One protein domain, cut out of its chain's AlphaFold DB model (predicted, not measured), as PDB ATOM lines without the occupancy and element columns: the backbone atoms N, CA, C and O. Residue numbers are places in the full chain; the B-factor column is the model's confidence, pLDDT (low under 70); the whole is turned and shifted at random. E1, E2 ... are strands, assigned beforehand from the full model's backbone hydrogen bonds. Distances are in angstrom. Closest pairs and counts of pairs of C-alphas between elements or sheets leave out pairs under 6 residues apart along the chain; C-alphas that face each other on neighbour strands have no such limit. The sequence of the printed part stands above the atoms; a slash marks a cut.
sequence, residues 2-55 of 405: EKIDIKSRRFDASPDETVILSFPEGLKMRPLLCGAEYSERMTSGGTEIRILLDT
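AT A GLANCE: This is residues 2 to 55 of the 405 residues of an uncharacterized protein of Shimia isoporae (UniProt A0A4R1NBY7). The domain is a single sheet of four long-and-short strands, twisted like a ribbon, with no named helix over either face. The first three strands go back and forth side by side, and residues 36 to 45 then loop round the end of the sheet where E1 ends and E2 begins, taking the chain from the edge strand E3 to the other edge, E4. The printed part has 54 residues with four named strands, E1, E2, E3 and E4 along the chain, in the sheet order E3, E2, E1, E4, all antiparallel; the class is all strand, with 27 residues in named elements. The whole is only just compact, close to loose, with a radius of gyration of the C-alphas of 11.8 A, and elongated, spanning 35 by 20 by 17 A.

HOW THE PARTS SIT: E1, residues 3 to 9, is an inner strand and forms a hairpin with E2, residues 19 to 27, the other inner strand. Their directions stand at 164 degrees; C-alphas 20 and 7, which face each other, are 4.5 A apart, and N 6 and O 21, 2.8 A apart, are within hydrogen-bond range. E2 bends by 82 degrees at residue 24. E3, residues 32 to 35, is an edge strand and forms a hairpin with E2, antiparallel at 161 degrees; C-alphas 33 and 21 face each other at 4.5 A, and N 20 and O 34 are within hydrogen-bond range at 2.8 A. E1, E2 and E3 form a meander, each strand the antiparallel neighbour of the one before. E4, residues 46 to 52, is the other edge strand and is apart from E3. It is antiparallel to E1 at 171 degrees; C-alphas 8 and 47 face each other at 4.3 A, and N 7 and O 48 are within hydrogen-bond range at 2.8 A. The four strands form a Greek key, a meander of three whose first strand is the antiparallel neighbour of the fourth.

IN THESE COORDINATES: E1 begins at C-alpha 3 (-44.735, -45.414, -17.454) and is 20.3 A long, from Lys 3 to Arg 9. E2, Val 19 to Leu 27, measures 18.9 A from first to last C-alpha. E3, Leu 32 to Gly 35, measures 10.3 A and begins at C-alpha 32 (-41.831, -46.838, -28.807). E4, Gly 46 to Leu 52, measures 20.1 A and ends at C-alpha 52 (-43.036, -44.173, -12.904).

THE WHOLE: The C-alphas of Asp 12 and Thr 55 are the two farthest apart, at 38.0 A. The printed part has no cut. The link from E2 to E3 is tight, and those from E1 to E2 and from E3 to E4 are short. The mean pLDDT of the printed part is 91.6, and residue 55 is under 70.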
ATOM      1  N   GLU A   2     -48.987 -45.580 -15.120       80.44
ATOM      2  CA  GLU A   2     -47.691 -46.274 -15.108       80.44
ATOM      3  C   GLU A   2     -46.920 -45.995 -16.407       80.44
ATOM      4  O   GLU A   2     -47.485 -46.117 -17.495       80.44
ATOM      5  N   LYS A   3     -45.635 -45.636 -16.305       89.25
ATOM      6  CA  LYS A   3     -44.735 -45.414 -17.454       89.25
ATOM      7  C   LYS A   3     -43.410 -46.137 -17.231       89.25
ATOM      8  O   LYS A   3     -42.863 -46.069 -16.131       89.25
ATOM      9  N   ILE A   4     -42.871 -46.780 -18.267       92.56
ATOM     10  CA  ILE A   4     -41.549 -47.428 -18.218       92.56
ATOM     11  C   ILE A   4     -40.678 -46.870 -19.343       92.56
ATOM     12  O   ILE A   4     -41.059 -46.957 -20.502       92.56
ATOM     13  N   ASP A   5     -39.503 -46.338 -19.016       94.12
ATOM     14  CA  ASP A   5     -38.491 -45.916 -19.988       94.12
ATOM     15  C   ASP A   5     -37.212 -46.737 -19.783       94.12
ATOM     16  O   ASP A   5     -36.697 -46.830 -18.670       94.12
ATOM     17  N   ILE A   6     -36.683 -47.326 -20.853       95.88
ATOM     18  CA  ILE A   6     -35.448 -48.114 -20.850       95.88
ATOM     19  C   ILE A   6     -34.455 -47.421 -21.778       95.88
ATOM     20  O   ILE A   6     -34.671 -47.383 -22.987       95.88
ATOM     21  N   LYS A   7     -33.364 -46.885 -21.232       96.12
ATOM     22  CA  LYS A   7     -32.243 -46.332 -22.002       96.12
ATOM     23  C   LYS A   7     -31.115 -47.346 -22.012       96.12
ATOM     24  O   LYS A   7     -30.754 -47.850 -20.954       96.12
ATOM     25  N   SER A   8     -30.562 -47.668 -23.174       96.62
ATOM     26  CA  SER A   8     -29.452 -48.615 -23.269       96.62
ATOM     27  C   SER A   8     -28.408 -48.152 -24.271       96.62
ATOM     28  O   SER A   8     -28.734 -47.648 -25.347       96.62
ATOM     29  N   ARG A   9     -27.142 -48.347 -23.906       95.88
ATOM     30  CA  ARG A   9     -25.980 -48.129 -24.764       95.88
ATOM     31  C   ARG A   9     -24.963 -49.230 -24.500       95.88
ATOM     32  O   ARG A   9     -24.610 -49.494 -23.348       95.88
ATOM     33  N   ARG A  10     -24.454 -49.860 -25.559       93.44
ATOM     34  CA  ARG A  10     -23.348 -50.815 -25.411       93.44
ATOM     35  C   ARG A  10     -22.100 -50.107 -24.881       93.44
ATOM     36  O   ARG A  10     -21.915 -48.912 -25.088       93.44
ATOM     37  N   PHE A  11     -21.234 -50.846 -24.196       92.12
ATOM     38  CA  PHE A  11     -20.029 -50.263 -23.602       92.12
ATOM     39  C   PHE A  11     -19.015 -49.762 -24.645       92.12
ATOM     40  O   PHE A  11     -18.227 -48.875 -24.335       92.12
ATOM     41  N   ASP A  12     -19.046 -50.322 -25.857       93.19
ATOM     42  CA  ASP A  12     -18.159 -50.032 -26.989       93.19
ATOM     43  C   ASP A  12     -18.746 -49.027 -27.998       93.19
ATOM     44  O   ASP A  12     -18.044 -48.605 -28.912       93.19
ATOM     45  N   ALA A  13     -20.012 -48.640 -27.828       93.56
ATOM     46  CA  ALA A  13     -20.744 -47.757 -28.735       93.56
ATOM     47  C   ALA A  13     -20.553 -46.275 -28.379       93.56
ATOM     48  O   ALA A  13     -20.329 -45.934 -27.214       93.56
ATOM     49  N   SER A  14     -20.686 -45.367 -29.343       94.62
ATOM     50  CA  SER A  14     -20.616 -43.924 -29.086       94.62
ATOM     51  C   SER A  14     -21.897 -43.401 -28.403       94.62
ATOM     52  O   SER A  14     -22.946 -44.045 -28.452       94.62
ATOM     53  N   PRO A  15     -21.858 -42.257 -27.686       94.00
ATOM     54  CA  PRO A  15     -23.030 -41.747 -26.962       94.00
ATOM     55  C   PRO A  15     -24.277 -41.528 -27.834       94.00
ATOM     56  O   PRO A  15     -25.396 -41.683 -27.352       94.00
ATOM     57  N   ASP A  16     -24.104 -41.178 -29.105       94.19
ATOM     58  CA  ASP A  16     -25.172 -41.000 -30.095       94.19
ATOM     59  C   ASP A  16     -25.852 -42.302 -30.535       94.19
ATOM     60  O   ASP A  16     -26.955 -42.249 -31.067       94.19
ATOM     61  N   GLU A  17     -25.271 -43.457 -30.212       95.69
ATOM     62  CA  GLU A  17     -25.883 -44.777 -30.400       95.69
ATOM     63  C   GLU A  17     -26.743 -45.212 -29.196       95.69
ATOM     64  O   GLU A  17     -27.132 -46.376 -29.078       95.69
ATOM     65  N   THR A  18     -27.046 -44.299 -28.265       96.69
ATOM     66  CA  THR A  18     -27.984 -44.578 -27.167       96.69
ATOM     67  C   THR A  18     -29.395 -44.780 -27.724       96.69
ATOM     68  O   THR A  18     -29.905 -43.939 -28.467       96.69
ATOM     69  N   VAL A  19     -30.055 -45.861 -27.307       97.12
ATOM     70  CA  VAL A  19     -31.425 -46.204 -27.711       97.12
ATOM     71  C   VAL A  19     -32.367 -46.116 -26.512       97.12
ATOM     72  O   VAL A  19     -32.000 -46.488 -25.396       97.12
ATOM     73  N   ILE A  20     -33.590 -45.639 -26.747       96.75
ATOM     74  CA  ILE A  20     -34.651 -45.508 -25.748       96.75
ATOM     75  C   ILE A  20     -35.848 -46.360 -26.172       96.75
ATOM     76  O   ILE A  20     -36.391 -46.190 -27.261       96.75
ATOM     77  N   LEU A  21     -36.269 -47.264 -25.290       96.31
ATOM     78  CA  LEU A  21     -37.499 -48.041 -25.396       96.31
ATOM     79  C   LEU A  21     -38.492 -47.538 -24.340       96.31
ATOM     80  O   LEU A  21     -38.252 -47.695 -23.144       96.31
ATOM     81  N   SER A  22     -39.597 -46.933 -24.772       94.94
ATOM     82  CA  SER A  22     -40.606 -46.326 -23.897       94.94
ATOM     83  C   SER A  22     -41.947 -47.055 -23.974       94.94
ATOM     84  O   SER A  22     -42.458 -47.358 -25.052       94.94
ATOM     85  N   PHE A  23     -42.534 -47.295 -22.807       93.94
ATOM     86  CA  PHE A  23     -43.876 -47.815 -22.582       93.94
ATOM     87  C   PHE A  23     -44.709 -46.697 -21.930       93.94
ATOM     88  O   PHE A  23     -44.728 -46.589 -20.698       93.94
ATOM     89  N   PRO A  24     -45.360 -45.829 -22.728       89.69
ATOM     90  CA  PRO A  24     -46.010 -44.617 -22.224       89.69
ATOM     91  C   PRO A  24     -47.207 -44.901 -21.305       89.69
ATOM     92  O   PRO A  24     -47.461 -44.121 -20.396       89.69
ATOM     93  N   GLU A  25     -47.892 -46.030 -21.511       87.44
ATOM     94  CA  GLU A  25     -49.025 -46.513 -20.701       87.44
ATOM     95  C   GLU A  25     -48.748 -47.917 -20.131       87.44
ATOM     96  O   GLU A  25     -49.603 -48.811 -20.133       87.44
ATOM     97  N   GLY A  26     -47.503 -48.151 -19.711       83.25
ATOM     98  CA  GLY A  26     -47.039 -49.469 -19.287       83.25
ATOM     99  C   GLY A  26     -47.211 -50.509 -20.401       83.25
ATOM    100  O   GLY A  26     -47.016 -50.225 -21.583       83.25
ATOM    101  N   LEU A  27     -47.611 -51.729 -20.041       82.31
ATOM    102  CA  LEU A  27     -47.752 -52.838 -20.998       82.31
ATOM    103  C   LEU A  27     -49.063 -52.807 -21.813       82.31
ATOM    104  O   LEU A  27     -49.319 -53.732 -22.582       82.31
ATOM    105  N   LYS A  28     -49.906 -51.774 -21.650       85.75
ATOM    106  CA  LYS A  28     -51.211 -51.660 -22.335       85.75
ATOM    107  C   LYS A  28     -51.097 -51.136 -23.768       85.75
ATOM    108  O   LYS A  28     -52.001 -51.352 -24.572       85.75
ATOM    109  N   MET A  29     -49.997 -50.462 -24.092       87.69
ATOM    110  CA  MET A  29     -49.740 -49.890 -25.411       87.69
ATOM    111  C   MET A  29     -48.507 -50.500 -26.067       87.69
ATOM    112  O   MET A  29     -47.632 -51.066 -25.412       87.69
ATOM    113  N   ARG A  30     -48.430 -50.356 -27.395       91.56
ATOM    114  CA  ARG A  30     -47.225 -50.719 -28.143       91.56
ATOM    115  C   ARG A  30     -46.053 -49.846 -27.682       91.56
ATOM    116  O   ARG A  30     -46.229 -48.631 -27.583       91.56
ATOM    117  N   PRO A  31     -44.875 -50.436 -27.441       94.19
ATOM    118  CA  PRO A  31     -43.714 -49.662 -27.050       94.19
ATOM    119  C   PRO A  31     -43.169 -48.836 -28.217       94.19
ATOM    120  O   PRO A  31     -43.292 -49.216 -29.384       94.19
ATOM    121  N   LEU A  32     -42.529 -47.720 -27.879       94.94
ATOM    122  CA  LEU A  32     -41.831 -46.838 -28.807       94.94
ATOM    123  C   LEU A  32     -40.326 -47.065 -28.676       94.94
ATOM    124  O   LEU A  32     -39.801 -47.016 -27.568       94.94
ATOM    125  N   LEU A  33     -39.642 -47.301 -29.794       96.12
ATOM    126  CA  LEU A  33     -38.189 -47.447 -29.852       96.12
ATOM    127  C   LEU A  33     -37.608 -46.304 -30.685       96.12
ATOM    128  O   LEU A  33     -37.954 -46.172 -31.859       96.12
ATOM    129  N   CYS A  34     -36.735 -45.490 -30.099       95.12
ATOM    130  CA  CYS A  34     -36.102 -44.364 -30.782       95.12
ATOM    131  C   CYS A  34     -34.635 -44.179 -30.367       95.12
ATOM    132  O   CYS A  34     -34.192 -44.698 -29.342       95.12
ATOM    133  N   GLY A  35     -33.872 -43.446 -31.183       95.50
ATOM    134  CA  GLY A  35     -32.550 -42.955 -30.791       95.50
ATOM    135  C   GLY A  35     -32.669 -41.837 -29.755       95.50
ATOM    136  O   GLY A  35     -33.665 -41.113 -29.735       95.50
ATOM    137  N   ALA A  36     -31.669 -41.711 -28.885       93.50
ATOM    138  CA  ALA A  36     -31.650 -40.682 -27.855       93.50
ATOM    139  C   ALA A  36     -31.266 -39.307 -28.422       93.50
ATOM    140  O   ALA A  36     -30.252 -39.155 -29.118       93.50
ATOM    141  N   GLU A  37     -32.024 -38.285 -28.033       94.12
ATOM    142  CA  GLU A  37     -31.646 -36.890 -28.254       94.12
ATOM    143  C   GLU A  37     -30.359 -36.538 -27.503       94.12
ATOM    144  O   GLU A  37     -29.981 -37.212 -26.547       94.12
ATOM    145  N   TYR A  38     -29.681 -35.453 -27.894       92.69
ATOM    146  CA  TYR A  38     -28.382 -35.074 -27.315       92.69
ATOM    147  C   TYR A  38     -28.380 -35.034 -25.773       92.69
ATOM    148  O   TYR A  38     -27.453 -35.543 -25.147       92.69
ATOM    149  N   SER A  39     -29.439 -34.498 -25.157       93.75
ATOM    150  CA  SER A  39     -29.611 -34.419 -23.696       93.75
ATOM    151  C   SER A  39     -29.914 -35.758 -23.015       93.75
ATOM    152  O   SER A  39     -29.918 -35.843 -21.790       93.75
ATOM    153  N   GLU A  40     -30.218 -36.792 -23.791       92.12
ATOM    154  CA  GLU A  40     -30.642 -38.105 -23.311       92.12
ATOM    155  C   GLU A  40     -29.595 -39.199 -23.515       92.12
ATOM    156  O   GLU A  40     -29.799 -40.324 -23.051       92.12
ATOM    157  N   ARG A  41     -28.498 -38.873 -24.203       94.69
ATOM    158  CA  ARG A  41     -27.402 -39.793 -24.506       94.69
ATOM    159  C   ARG A  41     -26.704 -40.246 -23.229       94.69
ATOM    160  O   ARG A  41     -26.336 -39.437 -22.379       94.69
ATOM    161  N   MET A  42     -26.474 -41.550 -23.120       93.81
ATOM    162  CA  MET A  42     -25.740 -42.126 -22.000       93.81
ATOM    163  C   MET A  42     -24.237 -41.886 -22.181       93.81
ATOM    164  O   MET A  42     -23.654 -42.237 -23.205       93.81
ATOM    165  N   THR A  43     -23.588 -41.318 -21.164       91.44
ATOM    166  CA  THR A  43     -22.130 -41.096 -21.154       91.44
ATOM    167  C   THR A  43     -21.352 -42.331 -20.703       91.44
ATOM    168  O   THR A  43     -20.213 -42.530 -21.123       91.44
ATOM    169  N   SER A  44     -21.979 -43.214 -19.921       91.44
ATOM    170  CA  SER A  44     -21.478 -44.534 -19.516       91.44
ATOM    171  C   SER A  44     -22.192 -45.657 -20.279       91.44
ATOM    172  O   SER A  44     -23.270 -45.454 -20.838       91.44
ATOM    173  N   GLY A  45     -21.516 -46.790 -20.465       92.94
ATOM    174  CA  GLY A  45     -22.133 -47.970 -21.071       92.94
ATOM    175  C   GLY A  45     -23.072 -48.634 -20.067       92.94
ATOM    176  O   GLY A  45     -22.819 -48.574 -18.864       92.94
ATOM    177  N   GLY A  46     -24.137 -49.274 -20.546       94.94
ATOM    178  CA  GLY A  46     -25.081 -50.013 -19.711       94.94
ATOM    179  C   GLY A  46     -26.538 -49.740 -20.062       94.94
ATOM    180  O   GLY A  46     -26.862 -49.315 -21.170       94.94
ATOM    181  N   THR A  47     -27.414 -49.993 -19.092       96.00
ATOM    182  CA  THR A  47     -28.863 -49.836 -19.240       96.00
ATOM    183  C   THR A  47     -29.441 -49.135 -18.012       96.00
ATOM    184  O   THR A  47     -29.225 -49.586 -16.889       96.00
ATOM    185  N   GLU A  48     -30.191 -48.055 -18.223       95.00
ATOM    186  CA  GLU A  48     -31.000 -47.371 -17.211       95.00
ATOM    187  C   GLU A  48     -32.471 -47.741 -17.427       95.00
ATOM    188  O   GLU A  48     -32.999 -47.593 -18.528       95.00
ATOM    189  N   ILE A  49     -33.145 -48.211 -16.376       94.00
ATOM    190  CA  ILE A  49     -34.582 -48.501 -16.397       94.00
ATOM    191  C   ILE A  49     -35.266 -47.553 -15.419       94.00
ATOM    192  O   ILE A  49     -34.964 -47.560 -14.226       94.00
ATOM    193  N   ARG A  50     -36.202 -46.747 -15.918       92.38
ATOM    194  CA  ARG A  50     -37.002 -45.809 -15.134       92.38
ATOM    195  C   ARG A  50     -38.454 -46.248 -15.141       92.38
ATOM    196  O   ARG A  50     -39.051 -46.405 -16.200       92.38
ATOM    197  N   ILE A  51     -39.022 -46.409 -13.951       88.00
ATOM    198  CA  ILE A  51     -40.416 -46.808 -13.761       88.00
ATOM    199  C   ILE A  51     -41.111 -45.700 -12.976       88.00
ATOM    200  O   ILE A  51     -40.723 -45.397 -11.849       88.00
ATOM    201  N   LEU A  52     -42.122 -45.083 -13.581       86.94
ATOM    202  CA  LEU A  52     -43.036 -44.173 -12.904       86.94
ATOM    203  C   LEU A  52     -44.240 -44.985 -12.428       86.94
ATOM    204  O   LEU A  52     -44.988 -45.518 -13.248       86.94
ATOM    205  N   LEU A  53     -44.391 -45.096 -11.111       77.25
ATOM    206  CA  LEU A  53     -45.459 -45.856 -10.467       77.25
ATOM    207  C   LEU A  53     -46.639 -44.944 -10.124       77.25
ATOM    208  O   LEU A  53     -46.442 -43.823  -9.652       77.25
ATOM    209  N   ASP A  54     -47.857 -45.439 -10.336       72.56
ATOM    210  CA  ASP A  54     -49.082 -44.764  -9.909       72.56
ATOM    211  C   ASP A  54     -49.428 -45.128  -8.464       72.56
ATOM    212  O   ASP A  54     -49.938 -46.213  -8.192       72.56
ATOM    213  N   THR A  55     -49.183 -44.211  -7.531       65.94
ATOM    214  CA  THR A  55     -49.387 -44.477  -6.103       65.94
ATOM    215  C   THR A  55     -50.852 -44.616  -5.686       65.94
ATOM    216  O   THR A  55     -51.095 -45.108  -4.582       65.94
TER     217      THR A  55